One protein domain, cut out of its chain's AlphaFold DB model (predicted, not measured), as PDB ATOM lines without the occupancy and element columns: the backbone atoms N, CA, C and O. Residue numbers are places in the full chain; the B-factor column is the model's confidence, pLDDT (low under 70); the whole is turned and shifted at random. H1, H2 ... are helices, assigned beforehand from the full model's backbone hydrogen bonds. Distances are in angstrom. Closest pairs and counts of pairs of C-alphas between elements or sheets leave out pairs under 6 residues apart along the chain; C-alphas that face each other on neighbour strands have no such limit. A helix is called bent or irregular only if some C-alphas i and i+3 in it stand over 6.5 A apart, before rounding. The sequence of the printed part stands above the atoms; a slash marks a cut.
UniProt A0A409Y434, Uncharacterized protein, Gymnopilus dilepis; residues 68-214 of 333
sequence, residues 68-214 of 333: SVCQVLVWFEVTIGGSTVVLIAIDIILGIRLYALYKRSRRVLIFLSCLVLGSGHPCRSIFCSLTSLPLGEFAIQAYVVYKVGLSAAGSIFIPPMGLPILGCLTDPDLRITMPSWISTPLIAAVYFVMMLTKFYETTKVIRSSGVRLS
ATOM      1  N   SER A  68       7.203  22.061  74.186       87.25
ATOM      2  CA  SER A  68       6.626  20.977  73.384       87.25
ATOM      3  C   SER A  68       7.316  19.624  73.583       87.25
ATOM      4  O   SER A  68       6.635  18.609  73.693       87.25
ATOM      5  N   VAL A  69       8.647  19.586  73.670       89.44
ATOM      6  CA  VAL A  69       9.406  18.335  73.829       89.44
ATOM      7  C   VAL A  69       9.183  17.745  75.218       89.44
ATOM      8  O   VAL A  69       8.928  16.549  75.339       89.44
ATOM      9  N   CYS A  70       9.189  18.584  76.258       88.94
ATOM     10  CA  CYS A  70       8.860  18.135  77.612       88.94
ATOM     11  C   CYS A  70       7.437  17.590  77.708       88.94
ATOM     12  O   CYS A  70       7.210  16.573  78.354       88.94
ATOM     13  N   GLN A  71       6.484  18.231  77.034       90.75
ATOM     14  CA  GLN A  71       5.103  17.771  77.023       90.75
ATOM     15  C   GLN A  71       4.967  16.381  76.390       90.75
ATOM     16  O   GLN A  71       4.279  15.527  76.946       90.75
ATOM     17  N   VAL A  72       5.649  16.133  75.267       89.81
ATOM     18  CA  VAL A  72       5.664  14.810  74.621       89.81
ATOM     19  C   VAL A  72       6.340  13.767  75.511       89.81
ATOM     20  O   VAL A  72       5.824  12.659  75.631       89.81
ATOM     21  N   LEU A  73       7.450  14.119  76.166       88.44
ATOM     22  CA  LEU A  73       8.167  13.204  77.055       88.44
ATOM     23  C   LEU A  73       7.315  12.798  78.267       88.44
ATOM     24  O   LEU A  73       7.212  11.612  78.556       88.44
ATOM     25  N   VAL A  74       6.644  13.759  78.913       89.19
ATOM     26  CA  VAL A  74       5.723  13.490  80.033       89.19
ATOM     27  C   VAL A  74       4.557  12.611  79.580       89.19
ATOM     28  O   VAL A  74       4.200  11.659  80.269       89.19
ATOM     29  N   TRP A  75       3.983  12.866  78.400       89.12
ATOM     30  CA  TRP A  75       2.938  12.001  77.843       89.12
ATOM     31  C   TRP A  75       3.434  10.579  77.587       89.12
ATOM     32  O   TRP A  75       2.739   9.620  77.925       89.12
ATOM     33  N   PHE A  76       4.626  10.432  77.011       87.81
ATOM     34  CA  PHE A  76       5.244   9.134  76.759       87.81
ATOM     35  C   PHE A  76       5.505   8.371  78.065       87.81
ATOM     36  O   PHE A  76       5.178   7.189  78.163       87.81
ATOM     37  N   GLU A  77       6.037   9.047  79.081       85.56
ATOM     38  CA  GLU A  77       6.306   8.457  80.392       85.56
ATOM     39  C   GLU A  77       5.015   8.023  81.091       85.56
ATOM     40  O   GLU A  77       4.933   6.896  81.564       85.56
ATOM     41  N   VAL A  78       3.970   8.854  81.081       84.62
ATOM     42  CA  VAL A  78       2.690   8.530  81.732       84.62
ATOM     43  C   VAL A  78       1.931   7.411  81.003       84.62
ATOM     44  O   VAL A  78       1.261   6.609  81.654       84.62
ATOM     45  N   THR A  79       2.025   7.323  79.671       83.06
ATOM     46  CA  THR A  79       1.242   6.352  78.876       83.06
ATOM     47  C   THR A  79       1.973   5.046  78.586       83.06
ATOM     48  O   THR A  79       1.383   3.986  78.764       83.06
ATOM     49  N   ILE A  80       3.222   5.103  78.119       82.19
ATOM     50  CA  ILE A  80       3.980   3.937  77.637       82.19
ATOM     51  C   ILE A  80       4.998   3.488  78.683       82.19
ATOM     52  O   ILE A  80       5.141   2.291  78.927       82.19
ATOM     53  N   GLY A  81       5.705   4.441  79.296       75.00
ATOM     54  CA  GLY A  81       6.707   4.163  80.330       75.00
ATOM     55  C   GLY A  81       6.113   3.855  81.707       75.00
ATOM     56  O   GLY A  81       6.822   3.372  82.587       75.00
ATOM     57  N   GLY A  82       4.824   4.135  81.893       77.62
ATOM     58  CA  GLY A  82       4.164   4.088  83.185       77.62
ATOM     59  C   GLY A  82       3.914   2.665  83.671       77.62
ATOM     60  O   GLY A  82       3.697   1.727  82.898       77.62
ATOM     61  N   SER A  83       3.845   2.514  84.991       77.31
ATOM     62  CA  SER A  83       3.492   1.257  85.655       77.31
ATOM     63  C   SER A  83       2.148   0.683  85.221       77.31
ATOM     64  O   SER A  83       1.939  -0.518  85.333       77.31
ATOM     65  N   THR A  84       1.234   1.516  84.724       79.69
ATOM     66  CA  THR A  84      -0.115   1.098  84.339       79.69
ATOM     67  C   THR A  84      -0.098   0.039  83.240       79.69
ATOM     68  O   THR A  84      -0.784  -0.969  83.358       79.69
ATOM     69  N   VAL A  85       0.734   0.197  82.203       81.12
ATOM     70  CA  VAL A  85       0.841  -0.807  81.126       81.12
ATOM     71  C   VAL A  85       1.362  -2.134  81.675       81.12
ATOM     72  O   VAL A  85       0.870  -3.202  81.312       81.12
ATOM     73  N   VAL A  86       2.333  -2.063  82.587       80.88
ATOM     74  CA  VAL A  86       2.917  -3.239  83.237       80.88
ATOM     75  C   VAL A  86       1.889  -3.944  84.127       80.88
ATOM     76  O   VAL A  86       1.800  -5.169  84.085       80.88
ATOM     77  N   LEU A  87       1.085  -3.192  84.883       81.56
ATOM     78  CA  LEU A  87       0.007  -3.732  85.715       81.56
ATOM     79  C   LEU A  87      -1.064  -4.419  84.860       81.56
ATOM     80  O   LEU A  87      -1.333  -5.594  85.080       81.56
ATOM     81  N   ILE A  88      -1.544  -3.768  83.794       84.62
ATOM     82  CA  ILE A  88      -2.493  -4.377  82.844       84.62
ATOM     83  C   ILE A  88      -1.929  -5.680  82.266       84.62
ATOM     84  O   ILE A  88      -2.634  -6.688  82.171       84.62
ATOM     85  N   ALA A  89      -0.650  -5.688  81.881       85.94
ATOM     86  CA  ALA A  89      -0.004  -6.893  81.372       85.94
ATOM     87  C   ALA A  89       0.033  -8.012  82.427       85.94
ATOM     88  O   ALA A  89      -0.225  -9.173  82.098       85.94
ATOM     89  N   ILE A  90       0.308  -7.679  83.692       83.62
ATOM     90  CA  ILE A  90       0.266  -8.631  84.808       83.62
ATOM     91  C   ILE A  90      -1.139  -9.179  85.011       83.62
ATOM     92  O   ILE A  90      -1.282 -10.398  85.111       83.62
ATOM     93  N   ASP A  91      -2.163  -8.331  85.009       86.12
ATOM     94  CA  ASP A  91      -3.550  -8.751  85.215       86.12
ATOM     95  C   ASP A  91      -4.025  -9.671  84.089       86.12
ATOM     96  O   ASP A  91      -4.634 -10.712  84.344       86.12
ATOM     97  N   ILE A  92      -3.640  -9.382  82.841       87.75
ATOM     98  CA  ILE A  92      -3.890 -10.273  81.701       87.75
ATOM     99  C   ILE A  92      -3.179 -11.620  81.899       87.75
ATOM    100  O   ILE A  92      -3.791 -12.678  81.715       87.75
ATOM    101  N   ILE A  93      -1.900 -11.619  82.291       88.00
ATOM    102  CA  ILE A  93      -1.128 -12.853  82.509       88.00
ATOM    103  C   ILE A  93      -1.729 -13.678  83.655       88.00
ATOM    104  O   ILE A  93      -1.890 -14.896  83.515       88.00
ATOM    105  N   LEU A  94      -2.069 -13.042  84.777       86.12
ATOM    106  CA  LEU A  94      -2.707 -13.685  85.925       86.12
ATOM    107  C   LEU A  94      -4.088 -14.226  85.554       86.12
ATOM    108  O   LEU A  94      -4.381 -15.385  85.857       86.12
ATOM    109  N   GLY A  95      -4.889 -13.456  84.817       89.19
ATOM    110  CA  GLY A  95      -6.191 -13.875  84.306       89.19
ATOM    111  C   GLY A  95      -6.095 -15.108  83.403       89.19
ATOM    112  O   GLY A  95      -6.802 -16.096  83.615       89.19
ATOM    113  N   ILE A  96      -5.163 -15.122  82.444       88.81
ATOM    114  CA  ILE A  96      -4.937 -16.288  81.569       88.81
ATOM    115  C   ILE A  96      -4.494 -17.512  82.386       88.81
ATOM    116  O   ILE A  96      -4.955 -18.632  82.137       88.81
ATOM    117  N   ARG A  97      -3.626 -17.325  83.387       86.12
ATOM    118  CA  ARG A  97      -3.163 -18.412  84.268       86.12
ATOM    119  C   ARG A  97      -4.297 -18.988  85.114       86.12
ATOM    120  O   ARG A  97      -4.443 -20.209  85.177       86.12
ATOM    121  N   LEU A  98      -5.127 -18.136  85.710       89.56
ATOM    122  CA  LEU A  98      -6.330 -18.545  86.437       89.56
ATOM    123  C   LEU A  98      -7.293 -19.308  85.522       89.56
ATOM    124  O   LEU A  98      -7.791 -20.370  85.894       89.56
ATOM    125  N   TYR A  99      -7.496 -18.842  84.291       92.81
ATOM    126  CA  TYR A  99      -8.321 -19.551  83.315       92.81
ATOM    127  C   TYR A  99      -7.811 -20.974  83.021       92.81
ATOM    128  O   TYR A  99      -8.605 -21.921  82.970       92.81
ATOM    129  N   ALA A 100      -6.492 -21.148  82.888       91.19
ATOM    130  CA  ALA A 100      -5.883 -22.467  82.731       91.19
ATOM    131  C   ALA A 100      -6.087 -23.351  83.977       91.19
ATOM    132  O   ALA A 100      -6.450 -24.522  83.843       91.19
ATOM    133  N   LEU A 101      -5.936 -22.783  85.183       88.81
ATOM    134  CA  LEU A 101      -6.130 -23.487  86.458       88.81
ATOM    135  C   LEU A 101      -7.574 -23.993  86.631       88.81
ATOM    136  O   LEU A 101      -7.805 -25.089  87.140       88.81
ATOM    137  N   TYR A 102      -8.559 -23.243  86.134       93.94
ATOM    138  CA  TYR A 102      -9.981 -23.609  86.160       93.94
ATOM    139  C   TYR A 102     -10.403 -24.513  84.988       93.94
ATOM    140  O   TYR A 102     -11.548 -24.454  84.522       93.94
ATOM    141  N   LYS A 103      -9.488 -25.363  84.501       94.12
ATOM    142  CA  LYS A 103      -9.732 -26.324  83.410       94.12
ATOM    143  C   LYS A 103     -10.379 -25.673  82.183       94.12
ATOM    144  O   LYS A 103     -11.254 -26.265  81.551       94.12
ATOM    145  N   ARG A 104      -9.979 -24.439  81.854       94.44
ATOM    146  CA  ARG A 104     -10.447 -23.727  80.657       94.44
ATOM    147  C   ARG A 104     -11.970 -23.463  80.638       94.44
ATOM    148  O   ARG A 104     -12.577 -23.311  79.576       94.44
ATOM    149  N   SER A 105     -12.617 -23.378  81.804       94.56
ATOM    150  CA  SER A 105     -14.061 -23.115  81.903       94.56
ATOM    151  C   SER A 105     -14.443 -21.750  81.312       94.56
ATOM    152  O   SER A 105     -13.987 -20.709  81.787       94.56
ATOM    153  N   ARG A 106     -15.331 -21.732  80.301       91.94
ATOM    154  CA  ARG A 106     -15.809 -20.487  79.654       91.94
ATOM    155  C   ARG A 106     -16.434 -19.504  80.646       91.94
ATOM    156  O   ARG A 106     -16.299 -18.303  80.464       91.94
ATOM    157  N   ARG A 107     -17.078 -20.002  81.709       92.19
ATOM    158  CA  ARG A 107     -17.690 -19.155  82.748       92.19
ATOM    159  C   ARG A 107     -16.644 -18.315  83.480       92.19
ATOM    160  O   ARG A 107     -16.869 -17.138  83.720       92.19
ATOM    161  N   VAL A 108     -15.496 -18.919  83.785       92.56
ATOM    162  CA  VAL A 108     -14.384 -18.243  84.463       92.56
ATOM    163  C   VAL A 108     -13.713 -17.252  83.525       92.56
ATOM    164  O   VAL A 108     -13.408 -16.150  83.953       92.56
ATOM    165  N   LEU A 109     -13.555 -17.592  82.241       91.12
ATOM    166  CA  LEU A 109     -13.030 -16.642  81.257       91.12
ATOM    167  C   LEU A 109     -13.914 -15.402  81.147       91.12
ATOM    168  O   LEU A 109     -13.398 -14.302  81.236       91.12
ATOM    169  N   ILE A 110     -15.233 -15.576  81.008       90.19
ATOM    170  CA  ILE A 110     -16.173 -14.448  80.930       90.19
ATOM    171  C   ILE A 110     -16.096 -13.608  82.207       90.19
ATOM    172  O   ILE A 110     -16.021 -12.390  82.115       90.19
ATOM    173  N   PHE A 111     -16.048 -14.240  83.385       89.75
ATOM    174  CA  PHE A 111     -15.890 -13.533  84.656       89.75
ATOM    175  C   PHE A 111     -14.588 -12.715  84.716       89.75
ATOM    176  O   PHE A 111     -14.636 -11.523  85.000       89.75
ATOM    177  N   LEU A 112     -13.441 -13.324  84.395       90.56
ATOM    178  CA  LEU A 112     -12.135 -12.657  84.404       90.56
ATOM    179  C   LEU A 112     -12.048 -11.555  83.338       90.56
ATOM    180  O   LEU A 112     -11.546 -10.473  83.620       90.56
ATOM    181  N   SER A 113     -12.578 -11.793  82.136       89.19
ATOM    182  CA  SER A 113     -12.669 -10.784  81.077       89.19
ATOM    183  C   SER A 113     -13.561  -9.614  81.492       89.19
ATOM    184  O   SER A 113     -13.183  -8.476  81.249       89.19
ATOM    185  N   CYS A 114     -14.706  -9.862  82.138       87.31
ATOM    186  CA  CYS A 114     -15.553  -8.797  82.678       87.31
ATOM    187  C   CYS A 114     -14.836  -8.010  83.782       87.31
ATOM    188  O   CYS A 114     -14.949  -6.789  83.807       87.31
ATOM    189  N   LEU A 115     -14.077  -8.687  84.650       87.81
ATOM    190  CA  LEU A 115     -13.310  -8.055  85.725       87.81
ATOM    191  C   LEU A 115     -12.233  -7.097  85.173       87.81
ATOM    192  O   LEU A 115     -12.146  -5.956  85.614       87.81
ATOM    193  N   VAL A 116     -11.460  -7.542  84.172       87.94
ATOM    194  CA  VAL A 116     -10.353  -6.760  83.583       87.94
ATOM    195  C   VAL A 116     -10.859  -5.696  82.608       87.94
ATOM    196  O   VAL A 116     -10.491  -4.526  82.706       87.94
ATOM    197  N   LEU A 117     -11.698  -6.088  81.643       86.00
ATOM    198  CA  LEU A 117     -12.091  -5.225  80.522       86.00
ATOM    199  C   LEU A 117     -13.318  -4.362  80.827       86.00
ATOM    200  O   LEU A 117     -13.567  -3.404  80.101       86.00
ATOM    201  N   GLY A 118     -14.111  -4.695  81.851       78.50
ATOM    202  CA  GLY A 118     -15.329  -3.947  82.190       78.50
ATOM    203  C   GLY A 118     -16.368  -3.902  81.079       78.50
ATOM    204  O   GLY A 118     -17.213  -3.010  81.065       78.50
ATOM    205  N   SER A 119     -16.291  -4.807  80.104       65.94
ATOM    206  CA  SER A 119     -17.175  -4.787  78.950       65.94
ATOM    207  C   SER A 119     -18.611  -5.045  79.409       65.94
ATOM    208  O   SER A 119     -18.929  -6.111  79.934       65.94
ATOM    209  N   GLY A 120     -19.473  -4.044  79.194       59.78
ATOM    210  CA  GLY A 120     -20.886  -3.990  79.588       59.78
ATOM    211  C   GLY A 120     -21.799  -4.978  78.861       59.78
ATOM    212  O   GLY A 120     -22.971  -4.684  78.629       59.78
ATOM    213  N   HIS A 121     -21.290  -6.151  78.483       63.91
ATOM    214  CA  HIS A 121     -22.174  -7.235  78.106       63.91
ATOM    215  C   HIS A 121     -23.010  -7.616  79.330       63.91
ATOM    216  O   HIS A 121     -22.443  -7.801  80.409       63.91
ATOM    217  N   PRO A 122     -24.340  -7.749  79.185       60.84
ATOM    218  CA  PRO A 122     -25.214  -8.154  80.272       60.84
ATOM    219  C   PRO A 122     -24.894  -9.605  80.631       60.84
ATOM    220  O   PRO A 122     -25.502 -10.557  80.133       60.84
ATOM    221  N   CYS A 123     -23.896  -9.792  81.489       59.81
ATOM    222  CA  CYS A 123     -23.620 -11.065  82.108       59.81
ATOM    223  C   CYS A 123     -24.778 -11.313  83.071       59.81
ATOM    224  O   CYS A 123     -24.812 -10.806  84.187       59.81
ATOM    225  N   ARG A 124     -25.771 -12.081  82.615       65.25
ATOM    226  CA  ARG A 124     -26.988 -12.452  83.360       65.25
ATOM    227  C   ARG A 124     -26.702 -13.378  84.561       65.25
ATOM    228  O   ARG A 124     -27.600 -14.055  85.050       65.25
ATOM    229  N   SER A 125     -25.444 -13.467  84.995       63.56
ATOM    230  CA  SER A 125     -24.998 -14.290  86.111       63.56
ATOM    231  C   SER A 125     -25.283 -13.579  87.431       63.56
ATOM    232  O   SER A 125     -24.877 -12.440  87.633       63.56
ATOM    233  N   ILE A 126     -25.932 -14.296  88.351       60.12
ATOM    234  CA  ILE A 126     -26.306 -13.854  89.706       60.12
ATOM    235  C   ILE A 126     -25.094 -13.332  90.507       60.12
ATOM    236  O   ILE A 126     -25.244 -12.471  91.368       60.12
ATOM    237  N   PHE A 127     -23.879 -13.783  90.182       58.28
ATOM    238  CA  PHE A 127     -22.652 -13.304  90.828       58.28
ATOM    239  C   PHE A 127     -22.227 -11.881  90.422       58.28
ATOM    240  O   PHE A 127     -21.420 -11.287  91.127       58.28
ATOM    241  N   CYS A 128     -22.783 -11.292  89.354       54.94
ATOM    242  CA  CYS A 128     -22.507  -9.893  88.999       54.94
ATOM    243  C   CYS A 128     -23.220  -8.887  89.916       54.94
ATOM    244  O   CYS A 128     -22.781  -7.746  90.005       54.94
ATOM    245  N   SER A 129     -24.280  -9.291  90.630       55.12
ATOM    246  CA  SER A 129     -25.040  -8.376  91.493       55.12
ATOM    247  C   SER A 129     -24.284  -7.928  92.748       55.12
ATOM    248  O   SER A 129     -24.636  -6.889  93.295       55.12
ATOM    249  N   LEU A 130     -23.253  -8.662  93.194       52.84
ATOM    250  CA  LEU A 130     -22.444  -8.264  94.359       52.84
ATOM    251  C   LEU A 130     -21.221  -7.399  94.004       52.84
ATOM    252  O   LEU A 130     -20.671  -6.739  94.876       52.84
ATOM    253  N   THR A 131     -20.820  -7.361  92.733       54.31
ATOM    254  CA  THR A 131     -19.759  -6.484  92.207       54.31
ATOM    255  C   THR A 131     -20.364  -5.506  91.211       54.31
ATOM    256  O   THR A 131     -20.029  -5.489  90.032       54.31
ATOM    257  N   SER A 132     -21.297  -4.687  91.686       51.91
ATOM    258  CA  SER A 132     -21.899  -3.578  90.944       51.91
ATOM    259  C   SER A 132     -20.991  -2.337  90.895       51.91
ATOM    260  O   SER A 132     -21.491  -1.215  90.878       51.91
ATOM    261  N   LEU A 133     -19.660  -2.507  90.870       56.56
ATOM    262  CA  LEU A 133     -18.758  -1.403  90.538       56.56
ATOM    263  C   LEU A 133     -18.685  -1.284  89.004       56.56
ATOM    264  O   LEU A 133     -18.198  -2.203  88.348       56.56
ATOM    265  N   PRO A 134     -19.183  -0.185  88.408       49.94
ATOM    266  CA  PRO A 134     -19.506  -0.113  86.982       49.94
ATOM    267  C   PRO A 134     -18.311   0.187  86.068       49.94
ATOM    268  O   PRO A 134     -18.506   0.601  84.928       49.94
ATOM    269  N   LEU A 135     -17.071   0.017  86.521       61.34
ATOM    270  CA  LEU A 135     -15.904   0.347  85.712       61.34
ATOM    271  C   LEU A 135     -14.905  -0.799  85.799       61.34
ATOM    272  O   LEU A 135     -14.359  -1.073  86.865       61.34
ATOM    273  N   GLY A 136     -14.680  -1.473  84.669       78.31
ATOM    274  CA  GLY A 136     -13.551  -2.390  84.554       78.31
ATOM    275  C   GLY A 136     -12.265  -1.661  84.887       78.31
ATOM    276  O   GLY A 136     -12.125  -0.471  84.587       78.31
ATOM    277  N   GLU A 137     -11.329  -2.381  85.485       85.00
ATOM    278  CA  GLU A 137     -10.034  -1.833  85.878       85.00
ATOM    279  C   GLU A 137      -9.353  -1.093  84.740       85.00
ATOM    280  O   GLU A 137      -8.871   0.021  84.930       85.00
ATOM    281  N   PHE A 138      -9.424  -1.653  83.533       86.69
ATOM    282  CA  PHE A 138      -8.877  -1.015  82.348       86.69
ATOM    283  C   PHE A 138      -9.477   0.375  82.091       86.69
ATOM    284  O   PHE A 138      -8.751   1.308  81.762       86.69
ATOM    285  N   ALA A 139     -10.791   0.546  82.271       88.31
ATOM    286  CA  ALA A 139     -11.451   1.833  82.072       88.31
ATOM    287  C   ALA A 139     -11.055   2.848  83.154       88.31
ATOM    288  O   ALA A 139     -10.798   4.008  82.830       88.31
ATOM    289  N   ILE A 140     -10.965   2.413  84.419       88.75
ATOM    290  CA  ILE A 140     -10.509   3.264  85.531       88.75
ATOM    291  C   ILE A 140      -9.069   3.706  85.278       88.75
ATOM    292  O   ILE A 140      -8.778   4.899  85.291       88.75
ATOM    293  N   GLN A 141      -8.178   2.759  84.995       88.31
ATOM    294  CA  GLN A 141      -6.765   3.029  84.770       88.31
ATOM    295  C   GLN A 141      -6.542   3.910  83.537       88.31
ATOM    296  O   GLN A 141      -5.809   4.892  83.622       88.31
ATOM    297  N   ALA A 142      -7.218   3.637  82.417       89.56
ATOM    298  CA  ALA A 142      -7.131   4.473  81.220       89.56
ATOM    299  C   ALA A 142      -7.630   5.902  81.484       89.56
ATOM    300  O   ALA A 142      -6.999   6.867  81.052       89.56
ATOM    301  N   TYR A 143      -8.728   6.052  82.233       91.31
ATOM    302  CA  TYR A 143      -9.246   7.361  82.629       91.31
ATOM    303  C   TYR A 143      -8.257   8.124  83.517       91.31
ATOM    304  O   TYR A 143      -7.994   9.304  83.268       91.31
ATOM    305  N   VAL A 144      -7.688   7.454  84.524       90.31
ATOM    306  CA  VAL A 144      -6.696   8.040  85.432       90.31
ATOM    307  C   VAL A 144      -5.449   8.458  84.662       90.31
ATOM    308  O   VAL A 144      -5.048   9.612  84.770       90.31
ATOM    309  N   VAL A 145      -4.881   7.580  83.831       89.69
ATOM    310  CA  VAL A 145      -3.706   7.883  82.994       89.69
ATOM    311  C   VAL A 145      -3.981   9.071  82.079       89.69
ATOM    312  O   VAL A 145      -3.172   9.992  82.009       89.69
ATOM    313  N   TYR A 146      -5.143   9.098  81.424       93.25
ATOM    314  CA  TYR A 146      -5.521  10.203  80.551       93.25
ATOM    315  C   TYR A 146      -5.624  11.532  81.311       93.25
ATOM    316  O   TYR A 146      -5.067  12.543  80.879       93.25
ATOM    317  N   LYS A 147      -6.316  11.549  82.456       94.25
ATOM    318  CA  LYS A 147      -6.511  12.768  83.254       94.25
ATOM    319  C   LYS A 147      -5.229  13.253  83.921       94.25
ATOM    320  O   LYS A 147      -4.971  14.453  83.901       94.25
ATOM    321  N   VAL A 148      -4.431  12.342  84.470       91.00
ATOM    322  CA  VAL A 148      -3.128  12.660  85.067       91.00
ATOM    323  C   VAL A 148      -2.166  13.144  83.992       91.00
ATOM    324  O   VAL A 148      -1.531  14.168  84.199       91.00
ATOM    325  N   GLY A 149      -2.118  12.497  82.825       90.50
ATOM    326  CA  GLY A 149      -1.289  12.936  81.700       90.50
ATOM    327  C   GLY A 149      -1.668  14.334  81.214       90.50
ATOM    328  O   GLY A 149      -0.799  15.186  81.039       90.50
ATOM    329  N   LEU A 150      -2.969  14.614  81.087       94.06
ATOM    330  CA  LEU A 150      -3.459  15.943  80.720       94.06
ATOM    331  C   LEU A 150      -3.116  16.998  81.784       94.06
ATOM    332  O   LEU A 150      -2.659  18.087  81.436       94.06
ATOM    333  N   SER A 151      -3.307  16.674  83.068       92.69
ATOM    334  CA  SER A 151      -2.962  17.565  84.182       92.69
ATOM    335  C   SER A 151      -1.459  17.831  84.234       92.69
ATOM    336  O   SER A 151      -1.061  18.987  84.340       92.69
ATOM    337  N   ALA A 152      -0.639  16.786  84.114       91.50
ATOM    338  CA  ALA A 152       0.815  16.866  84.170       91.50
ATOM    339  C   ALA A 152       1.370  17.700  83.012       91.50
ATOM    340  O   ALA A 152       2.213  18.570  83.220       91.50
ATOM    341  N   ALA A 153       0.850  17.480  81.801       92.38
ATOM    342  CA  ALA A 153       1.196  18.250  80.613       92.38
ATOM    343  C   ALA A 153       0.812  19.735  80.737       92.38
ATOM    344  O   ALA A 153       1.532  20.605  80.242       92.38
ATOM    345  N   GLY A 154      -0.317  20.030  81.388       93.56
ATOM    346  CA  GLY A 154      -0.794  21.394  81.618       93.56
ATOM    347  C   GLY A 154       0.014  22.156  82.670       93.56
ATOM    348  O   GLY A 154       0.237  23.357  82.504       93.56
ATOM    349  N   SER A 155       0.496  21.468  83.709       92.56
ATOM    350  CA  SER A 155       1.246  22.057  84.827       92.56
ATOM    351  C   SER A 155       2.765  22.053  84.640       92.56
ATOM    352  O   SER A 155       3.499  22.224  85.607       92.56
ATOM    353  N   ILE A 156       3.264  21.889  83.410       92.62
ATOM    354  CA  ILE A 156       4.706  21.960  83.140       92.62
ATOM    355  C   ILE A 156       5.212  23.388  83.342       92.62
ATOM    356  O   ILE A 156       4.762  24.314  82.652       92.62
ATOM    357  N   PHE A 157       6.212  23.541  84.209       90.25
ATOM    358  CA  PHE A 157       6.952  24.785  84.400       90.25
ATOM    359  C   PHE A 157       8.463  24.569  84.256       90.25
ATOM    360  O   PHE A 157       9.010  23.508  84.560       90.25
ATOM    361  N   ILE A 158       9.136  25.602  83.746       86.38
ATOM    362  CA  ILE A 158      10.594  25.623  83.617       86.38
ATOM    363  C   ILE A 158      11.159  26.027  84.986       86.38
ATOM    364  O   ILE A 158      10.699  27.035  85.534       86.38
ATOM    365  N   PRO A 159      12.114  25.270  85.561       85.75
ATOM    366  CA  PRO A 159      12.736  25.653  86.823       85.75
ATOM    367  C   PRO A 159      13.377  27.046  86.708       85.75
ATOM    368  O   PRO A 159      13.938  27.378  85.658       85.75
ATOM    369  N   PRO A 160      13.301  27.885  87.758       84.38
ATOM    370  CA  PRO A 160      13.906  29.208  87.729       84.38
ATOM    371  C   PRO A 160      15.424  29.106  87.531       84.38
ATOM    372  O   PRO A 160      16.078  28.179  88.014       84.38
ATOM    373  N   MET A 161      15.984  30.079  86.809       83.06
ATOM    374  CA  MET A 161      17.421  30.144  86.539       83.06
ATOM    375  C   MET A 161      18.204  30.233  87.859       83.06
ATOM    376  O   MET A 161      17.907  31.080  88.695       83.06
ATOM    377  N   GLY A 162      19.195  29.354  88.040       84.44
ATOM    378  CA  GLY A 162      20.048  29.304  89.237       84.44
ATOM    379  C   GLY A 162      20.007  27.982  90.010       84.44
ATOM    380  O   GLY A 162      20.872  27.751  90.849       84.44
ATOM    381  N   LEU A 163      19.057  27.091  89.707       82.94
ATOM    382  CA  LEU A 163      19.025  25.731  90.255       82.94
ATOM    383  C   LEU A 163      19.583  24.729  89.226       82.94
ATOM    384  O   LEU A 163      19.109  24.720  88.089       82.94
ATOM    385  N   PRO A 164      20.548  23.861  89.591       81.25
ATOM    386  CA  PRO A 164      21.131  22.859  88.694       81.25
ATOM    387  C   PRO A 164      20.203  21.642  88.518       81.25
ATOM    388  O   PRO A 164      20.613  20.498  88.703       81.25
ATOM    389  N   ILE A 165      18.929  21.878  88.197       79.56
ATOM    390  CA  ILE A 165      17.941  20.827  87.938       79.56
ATOM    391  C   ILE A 165      17.748  20.749  86.426       79.56
ATOM    392  O   ILE A 165      17.211  21.670  85.810       79.56
ATOM    393  N   LEU A 166      18.206  19.654  85.819       76.88
ATOM    394  CA  LEU A 166      17.910  19.362  84.422       76.88
ATOM    395  C   LEU A 166      16.506  18.761  84.304       76.88
ATOM    396  O   LEU A 166      16.127  17.892  85.086       76.88
ATOM    397  N   GLY A 167      15.762  19.199  83.291       82.12
ATOM    398  CA  GLY A 167      14.450  18.656  82.952       82.12
ATOM    399  C   GLY A 167      13.299  19.630  83.179       82.12
ATOM    400  O   GLY A 167      13.485  20.836  83.349       82.12
ATOM    401  N   CYS A 168      12.091  19.082  83.128       85.44
ATOM    402  CA  CYS A 168      10.846  19.815  83.297       85.44
ATOM    403  C   CYS A 168      10.160  19.353  84.578       85.44
ATOM    404  O   CYS A 168      10.053  18.152  84.819       85.44
ATOM    405  N   LEU A 169       9.702  20.306  85.389       86.00
ATOM    406  CA  LEU A 169       8.917  20.000  86.577       86.00
ATOM    407  C   LEU A 169       7.432  20.069  86.230       86.00
ATOM    408  O   LEU A 169       7.003  20.871  85.396       86.00
ATOM    409  N   THR A 170       6.660  19.204  86.875       89.38
ATOM    410  CA  THR A 170       5.209  19.117  86.743       89.38
ATOM    411  C   THR A 170       4.598  18.935  88.126       89.38
ATOM    412  O   THR A 170       5.209  18.320  89.000       89.38
ATOM    413  N   ASP A 171       3.404  19.483  88.318       89.31
ATOM    414  CA  ASP A 171       2.605  19.325  89.534       89.31
ATOM    415  C   ASP A 171       1.208  18.819  89.137       89.31
ATOM    416  O   ASP A 171       0.312  19.619  88.840       89.31
ATOM    417  N   PRO A 172       1.033  17.502  88.918       89.50
ATOM    418  CA  PRO A 172      -0.253  16.940  88.525       89.50
ATOM    419  C   PRO A 172      -1.198  16.792  89.723       89.50
ATOM    420  O   PRO A 172      -0.774  16.468  90.832       89.50
ATOM    421  N   ASP A 173      -2.510  16.915  89.494       85.62
ATOM    422  CA  ASP A 173      -3.497  16.611  90.536       85.62
ATOM    423  C   ASP A 173      -3.578  15.095  90.797       85.62
ATOM    424  O   ASP A 173      -4.246  14.329  90.093       85.62
ATOM    425  N   LEU A 174      -2.895  14.660  91.854       81.56
ATOM    426  CA  LEU A 174      -2.824  13.264  92.287       81.56
ATOM    427  C   LEU A 174      -4.156  12.726  92.826       81.56
ATOM    428  O   LEU A 174      -4.329  11.506  92.896       81.56
ATOM    429  N   ARG A 175      -5.126  13.585  93.174       80.75
ATOM    430  CA  ARG A 175      -6.424  13.142  93.723       80.75
ATOM    431  C   ARG A 175      -7.185  12.254  92.749       80.75
ATOM    432  O   ARG A 175      -7.907  11.352  93.173       80.75
ATOM    433  N   ILE A 176      -6.978  12.472  91.453       86.19
ATOM    434  CA  ILE A 176      -7.613  11.707  90.381       86.19
ATOM    435  C   ILE A 176      -7.144  10.245  90.386       86.19
ATOM    436  O   ILE A 176      -7.881   9.377  89.930       86.19
ATOM    437  N   THR A 177      -5.966   9.939  90.939       84.19
ATOM    438  CA  THR A 177      -5.445   8.562  90.980       84.19
ATOM    439  C   THR A 177      -6.133   7.684  92.020       84.19
ATOM    440  O   THR A 177      -6.153   6.466  91.848       84.19
ATOM    441  N   MET A 178      -6.735   8.272  93.062       81.00
ATOM    442  CA  MET A 178      -7.296   7.551  94.215       81.00
ATOM    443  C   MET A 178      -8.200   6.357  93.854       81.00
ATOM    444  O   MET A 178      -8.017   5.295  94.448       81.00
ATOM    445  N   PRO A 179      -9.119   6.443  92.869       81.31
ATOM    446  CA  PRO A 179      -9.946   5.300  92.484       81.31
ATOM    447  C   PRO A 179      -9.132   4.097  91.986       81.31
ATOM    448  O   PRO A 179      -9.487   2.961  92.291       81.31
ATOM    449  N   SER A 180      -8.024   4.334  91.271       83.12
ATOM    450  CA  SER A 180      -7.150   3.266  90.762       83.12
ATOM    451  C   SER A 180      -6.427   2.535  91.891       83.12
ATOM    452  O   SER A 180      -6.281   1.316  91.841       83.12
ATOM    453  N   TRP A 181      -6.003   3.263  92.929       79.38
ATOM    454  CA  TRP A 181      -5.341   2.675  94.099       79.38
ATOM    455  C   TRP A 181      -6.265   1.766  94.907       79.38
ATOM    456  O   TRP A 181      -5.781   0.886  95.609       79.38
ATOM    457  N   ILE A 182      -7.580   1.961  94.807       78.94
ATOM    458  CA  ILE A 182      -8.578   1.126  95.480       78.94
ATOM    459  C   ILE A 182      -8.950  -0.078  94.604       78.94
ATOM    460  O   ILE A 182      -9.076  -1.195  95.109       78.94
ATOM    461  N   SER A 183      -9.108   0.115  93.291       82.50
ATOM    462  CA  SER A 183      -9.546  -0.958  92.390       82.50
ATOM    463  C   SER A 183      -8.514  -2.074  92.231       82.50
ATOM    464  O   SER A 183      -8.878  -3.248  92.248       82.50
ATOM    465  N   THR A 184      -7.230  -1.731  92.118       81.44
ATOM    466  CA  THR A 184      -6.162  -2.716  91.889       81.44
ATOM    467  C   THR A 184      -5.992  -3.727  93.035       81.44
ATOM    468  O   THR A 184      -6.009  -4.929  92.764       81.44
ATOM    469  N   PRO A 185      -5.905  -3.338  94.325       77.88
ATOM    470  CA  PRO A 185      -5.838  -4.317  95.411       77.88
ATOM    471  C   PRO A 185      -7.125  -5.142  95.537       77.88
ATOM    472  O   PRO A 185      -7.054  -6.321  95.881       77.88
ATOM    473  N   LEU A 186      -8.291  -4.568  95.214       82.44
ATOM    474  CA  LEU A 186      -9.556  -5.306  95.195       82.44
ATOM    475  C   LEU A 186      -9.505  -6.460  94.180       82.44
ATOM    476  O   LEU A 186      -9.894  -7.587  94.490       82.44
ATOM    477  N   ILE A 187      -8.992  -6.201  92.978       84.75
ATOM    478  CA  ILE A 187      -8.871  -7.209  91.919       84.75
ATOM    479  C   ILE A 187      -7.803  -8.243  92.255       84.75
ATOM    480  O   ILE A 187      -8.054  -9.447  92.128       84.75
ATOM    481  N   ALA A 188      -6.669  -7.800  92.795       83.56
ATOM    482  CA  ALA A 188      -5.649  -8.696  93.321       83.56
ATOM    483  C   ALA A 188      -6.222  -9.632  94.404       83.56
ATOM    484  O   ALA A 188      -5.940 -10.831  94.379       83.56
ATOM    485  N   ALA A 189      -7.088  -9.129  95.293       81.81
ATOM    486  CA  ALA A 189      -7.769  -9.938  96.306       81.81
ATOM    487  C   ALA A 189      -8.689 -10.990  95.681       81.81
ATOM    488  O   ALA A 189      -8.649 -12.158  96.073       81.81
ATOM    489  N   VAL A 190      -9.474 -10.615  94.667       86.00
ATOM    490  CA  VAL A 190     -10.330 -11.562  93.938       86.00
ATOM    491  C   VAL A 190      -9.490 -12.671  93.296       86.00
ATOM    492  O   VAL A 190      -9.795 -13.855  93.472       86.00
ATOM    493  N   TYR A 191      -8.401 -12.323  92.608       87.44
ATOM    494  CA  TYR A 191      -7.486 -13.303  92.010       87.44
ATOM    495  C   TYR A 191      -6.834 -14.210  93.043       87.44
ATOM    496  O   TYR A 191      -6.756 -15.425  92.837       87.44
ATOM    497  N   PHE A 192      -6.408 -13.638  94.162       83.69
ATOM    498  CA  PHE A 192      -5.798 -14.374  95.254       83.69
ATOM    499  C   PHE A 192      -6.772 -15.387  95.869       83.69
ATOM    500  O   PHE A 192      -6.441 -16.569  95.984       83.69
ATOM    501  N   VAL A 193      -8.008 -14.974  96.163       85.75
ATOM    502  CA  VAL A 193      -9.057 -15.860  96.694       85.75
ATOM    503  C   VAL A 193      -9.397 -16.976  95.701       85.75
ATOM    504  O   VAL A 193      -9.494 -18.146  96.084       85.75
ATOM    505  N   MET A 194      -9.524 -16.669  94.408       88.69
ATOM    506  CA  MET A 194      -9.745 -17.695  93.378       88.69
ATOM    507  C   MET A 194      -8.582 -18.695  93.294       88.69
ATOM    508  O   MET A 194      -8.790 -19.904  93.177       88.69
ATOM    509  N   MET A 195      -7.343 -18.216  93.394       85.94
ATOM    510  CA  MET A 195      -6.166 -19.082  93.382       85.94
ATOM    511  C   MET A 195      -6.117 -19.984  94.623       85.94
ATOM    512  O   MET A 195      -5.920 -21.196  94.492       85.94
ATOM    513  N   LEU A 196      -6.371 -19.424  95.810       85.12
ATOM    514  CA  LEU A 196      -6.418 -20.164  97.072       85.12
ATOM    515  C   LEU A 196      -7.524 -21.217  97.091       85.12
ATOM    516  O   LEU A 196      -7.278 -22.347  97.505       85.12
ATOM    517  N   THR A 197      -8.728 -20.883  96.623       89.19
ATOM    518  CA  THR A 197      -9.848 -21.841  96.596       89.19
ATOM    519  C   THR A 197      -9.522 -23.049  95.724       89.19
ATOM    520  O   THR A 197      -9.728 -24.185  96.154       89.19
ATOM    521  N   LYS A 198      -8.917 -22.849  94.545       87.94
ATOM    522  CA  LYS A 198      -8.478 -23.976  93.705       87.94
ATOM    523  C   LYS A 198      -7.322 -24.761  94.292       87.94
ATOM    524  O   LYS A 198      -7.296 -25.989  94.170       87.94
ATOM    525  N   PHE A 199      -6.382 -24.079  94.929       85.25
ATOM    526  CA  PHE A 199      -5.297 -24.740  95.634       85.25
ATOM    527  C   PHE A 199      -5.831 -25.622  96.779       85.25
ATOM    528  O   PHE A 199      -5.439 -26.784  96.916       85.25
ATOM    529  N   TYR A 200      -6.800 -25.116  97.542       87.50
ATOM    530  CA  TYR A 200      -7.464 -25.849  98.617       87.50
ATOM    531  C   TYR A 200      -8.256 -27.058  98.102       87.50
ATOM    532  O   TYR A 200      -8.132 -28.157  98.639       87.50
ATOM    533  N   GLU A 201      -9.024 -26.902  97.021       91.69
ATOM    534  CA  GLU A 201      -9.723 -28.032  96.395       91.69
ATOM    535  C   GLU A 201      -8.743 -29.117  95.931       91.69
ATOM    536  O   GLU A 201      -8.955 -30.302  96.196       91.69
ATOM    537  N   THR A 202      -7.646 -28.717  95.281       86.19
ATOM    538  CA  THR A 202      -6.630 -29.647  94.764       86.19
ATOM    539  C   THR A 202      -5.964 -30.426  95.899       86.19
ATOM    540  O   THR A 202      -5.844 -31.648  95.833       86.19
ATOM    541  N   THR A 203      -5.583 -29.741  96.978       84.75
ATOM    542  CA  THR A 203      -4.970 -30.382  98.151       84.75
ATOM    543  C   THR A 203      -5.948 -31.290  98.894       84.75
ATOM    544  O   THR A 203      -5.559 -32.377  99.325       84.75
ATOM    545  N   LYS A 204      -7.228 -30.908  98.994       90.06
ATOM    546  CA  LYS A 204      -8.272 -31.738  99.616       90.06
ATOM    547  C   LYS A 204      -8.472 -33.063  98.877       90.06
ATOM    548  O   LYS A 204      -8.557 -34.101  99.531       90.06
ATOM    549  N   VAL A 205      -8.517 -33.042  97.543       90.88
ATOM    550  CA  VAL A 205      -8.686 -34.260  96.727       90.88
ATOM    551  C   VAL A 205      -7.518 -35.223  96.937       90.88
ATOM    552  O   VAL A 205      -7.741 -36.400  97.205       90.88
ATOM    553  N   ILE A 206      -6.280 -34.731  96.912       86.50
ATOM    554  CA  ILE A 206      -5.107 -35.598  97.098       86.50
ATOM    555  C   ILE A 206      -5.024 -36.122  98.539       86.50
ATOM    556  O   ILE A 206      -4.685 -37.279  98.776       86.50
ATOM    557  N   ARG A 207      -5.399 -35.307  99.531       88.44
ATOM    558  CA  ARG A 207      -5.478 -35.778 100.919       88.44
ATOM    559  C   ARG A 207      -6.519 -36.890 101.082       88.44
ATOM    560  O   ARG A 207      -6.303 -37.807 101.869       88.44
ATOM    561  N   SER A 208      -7.630 -36.824 100.344       94.19
ATOM    562  CA  SER A 208      -8.674 -37.855 100.389       94.19
ATOM    563  C   SER A 208      -8.257 -39.187  99.759       94.19
ATOM    564  O   SER A 208      -8.813 -40.215 100.127       94.19
ATOM    565  N   SER A 209      -7.241 -39.206  98.889       94.12
ATOM    566  CA  SER A 209      -6.719 -40.443  98.292       94.12
ATOM    567  C   SER A 209      -5.690 -41.167  99.172       94.12
ATOM    568  O   SER A 209      -5.000 -42.059  98.691       94.12
ATOM    569  N   GLY A 210      -5.533 -40.777 100.443       92.94
ATOM    570  CA  GLY A 210      -4.601 -41.412 101.387       92.94
ATOM    571  C   GLY A 210      -3.118 -41.129 101.115       92.94
ATOM    572  O   GLY A 210      -2.256 -41.583 101.867       92.94
ATOM    573  N   VAL A 211      -2.803 -40.343 100.082       89.94
ATOM    574  CA  VAL A 211      -1.431 -39.960  99.753       89.94
ATOM    575  C   VAL A 211      -0.993 -38.875 100.730       89.94
ATOM    576  O   VAL A 211      -1.552 -37.773 100.764       89.94
ATOM    577  N   ARG A 212       0.027 -39.175 101.541       82.75
ATOM    578  CA  ARG A 212       0.695 -38.169 102.373       82.75
ATOM    579  C   ARG A 212       1.445 -37.205 101.459       82.75
ATOM    580  O   ARG A 212       2.589 -37.438 101.094       82.75
ATOM    581  N   LEU A 213       0.792 -36.106 101.101       75.56
ATOM    582  CA  LEU A 213       1.469 -34.976 100.486       75.56
ATOM    583  C   LEU A 213       2.414 -34.350 101.506       75.56
ATOM    584  O   LEU A 213       1.976 -33.620 102.396       75.56
ATOM    585  N   SER A 214       3.716 -34.567 101.341       81.50
ATOM    586  CA  SER A 214       4.667 -33.562 101.795       81.50
ATOM    587  C   SER A 214       4.473 -32.358 100.878       81.50
ATOM    588  O   SER A 214       4.890 -32.379  99.717       81.50
TER     589      SER A 214
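Overview. This is residues 68 to 214 of the 333 residues of an uncharacterized protein of Gymnopilus dilepis (UniProt A0A409Y434). Two rows of helices lie side by side, H1 then H2 in one and H3 then H5 in the other, and the long H6 packs along them, starting on H5 and going on to H2. Residues 160 to 165 stick out at one end and residues 204 to 212 at the other, while little H4 sits off to the side in a loop. The printed part has 147 residues, with six named helices, H1 to H6, and no named strand: all helix. It is loose, with a radius of gyration of the C-alphas of 21.3 A, and flat, spanning 76 by 41 by 21 A.

Arrangement. H6, residues 174 to 208, touches the hub H5, residues 137 to 154, with residues 174 to 184 alone; Thr 177 and Val 144 have the closest C-alphas, 5.7 A, and the two form a hairpin. H6 touches H2, residues 83 to 101, the same way at a shallow tilt of 21 degrees, closest at the C-alphas of Met 195 and Leu 98, 7.0 A. H2 forms a hairpin with H3, residues 106 to 117, closest at the C-alphas of Tyr 99 and Leu 109, 5.9 A. H2, H3, H5 and H6 are a bundle, helices side by side, though H2 and H5 only just touch, with 3 pairs of C-alphas within 8 A. H3 and H5 touch only at their ends, closest at the C-alphas of Val 116 and Glu 137, 5.4 A. H1, residues 68 to 79, touches H5, opposite ways, closest at the C-alphas of Gln 71 and Ala 153, 5.3 A. H4, residues 126 to 130, touches no helix. Every O i to N i+4 pair is within hydrogen-bond range in H1, H2, H3 and H5; H6 has 27 of 31, and H4 0 of 1 with 1 of 2 O i to N i+3 pairs.

Along the chain. H6 is 52.1 A long, from C-alpha 174 at (-2.824, 13.264, 92.287) to C-alpha 208 at (-8.674, -37.855, 100.389), and irregular: C-alphas 176 and 179 are 7.1 A apart. H2 is 26.6 A and H5 25.4 A long. H1 begins at C-alpha 68, (6.626, 20.977, 73.384).

Size, cuts and confidence. The C-alphas of Met 161 and Gly 210, the two farthest apart, are 76.3 A apart. The printed part has no cut; the link from H5 to H6, 19 residues, is long. Residues 119 to 135 have pLDDT under 70.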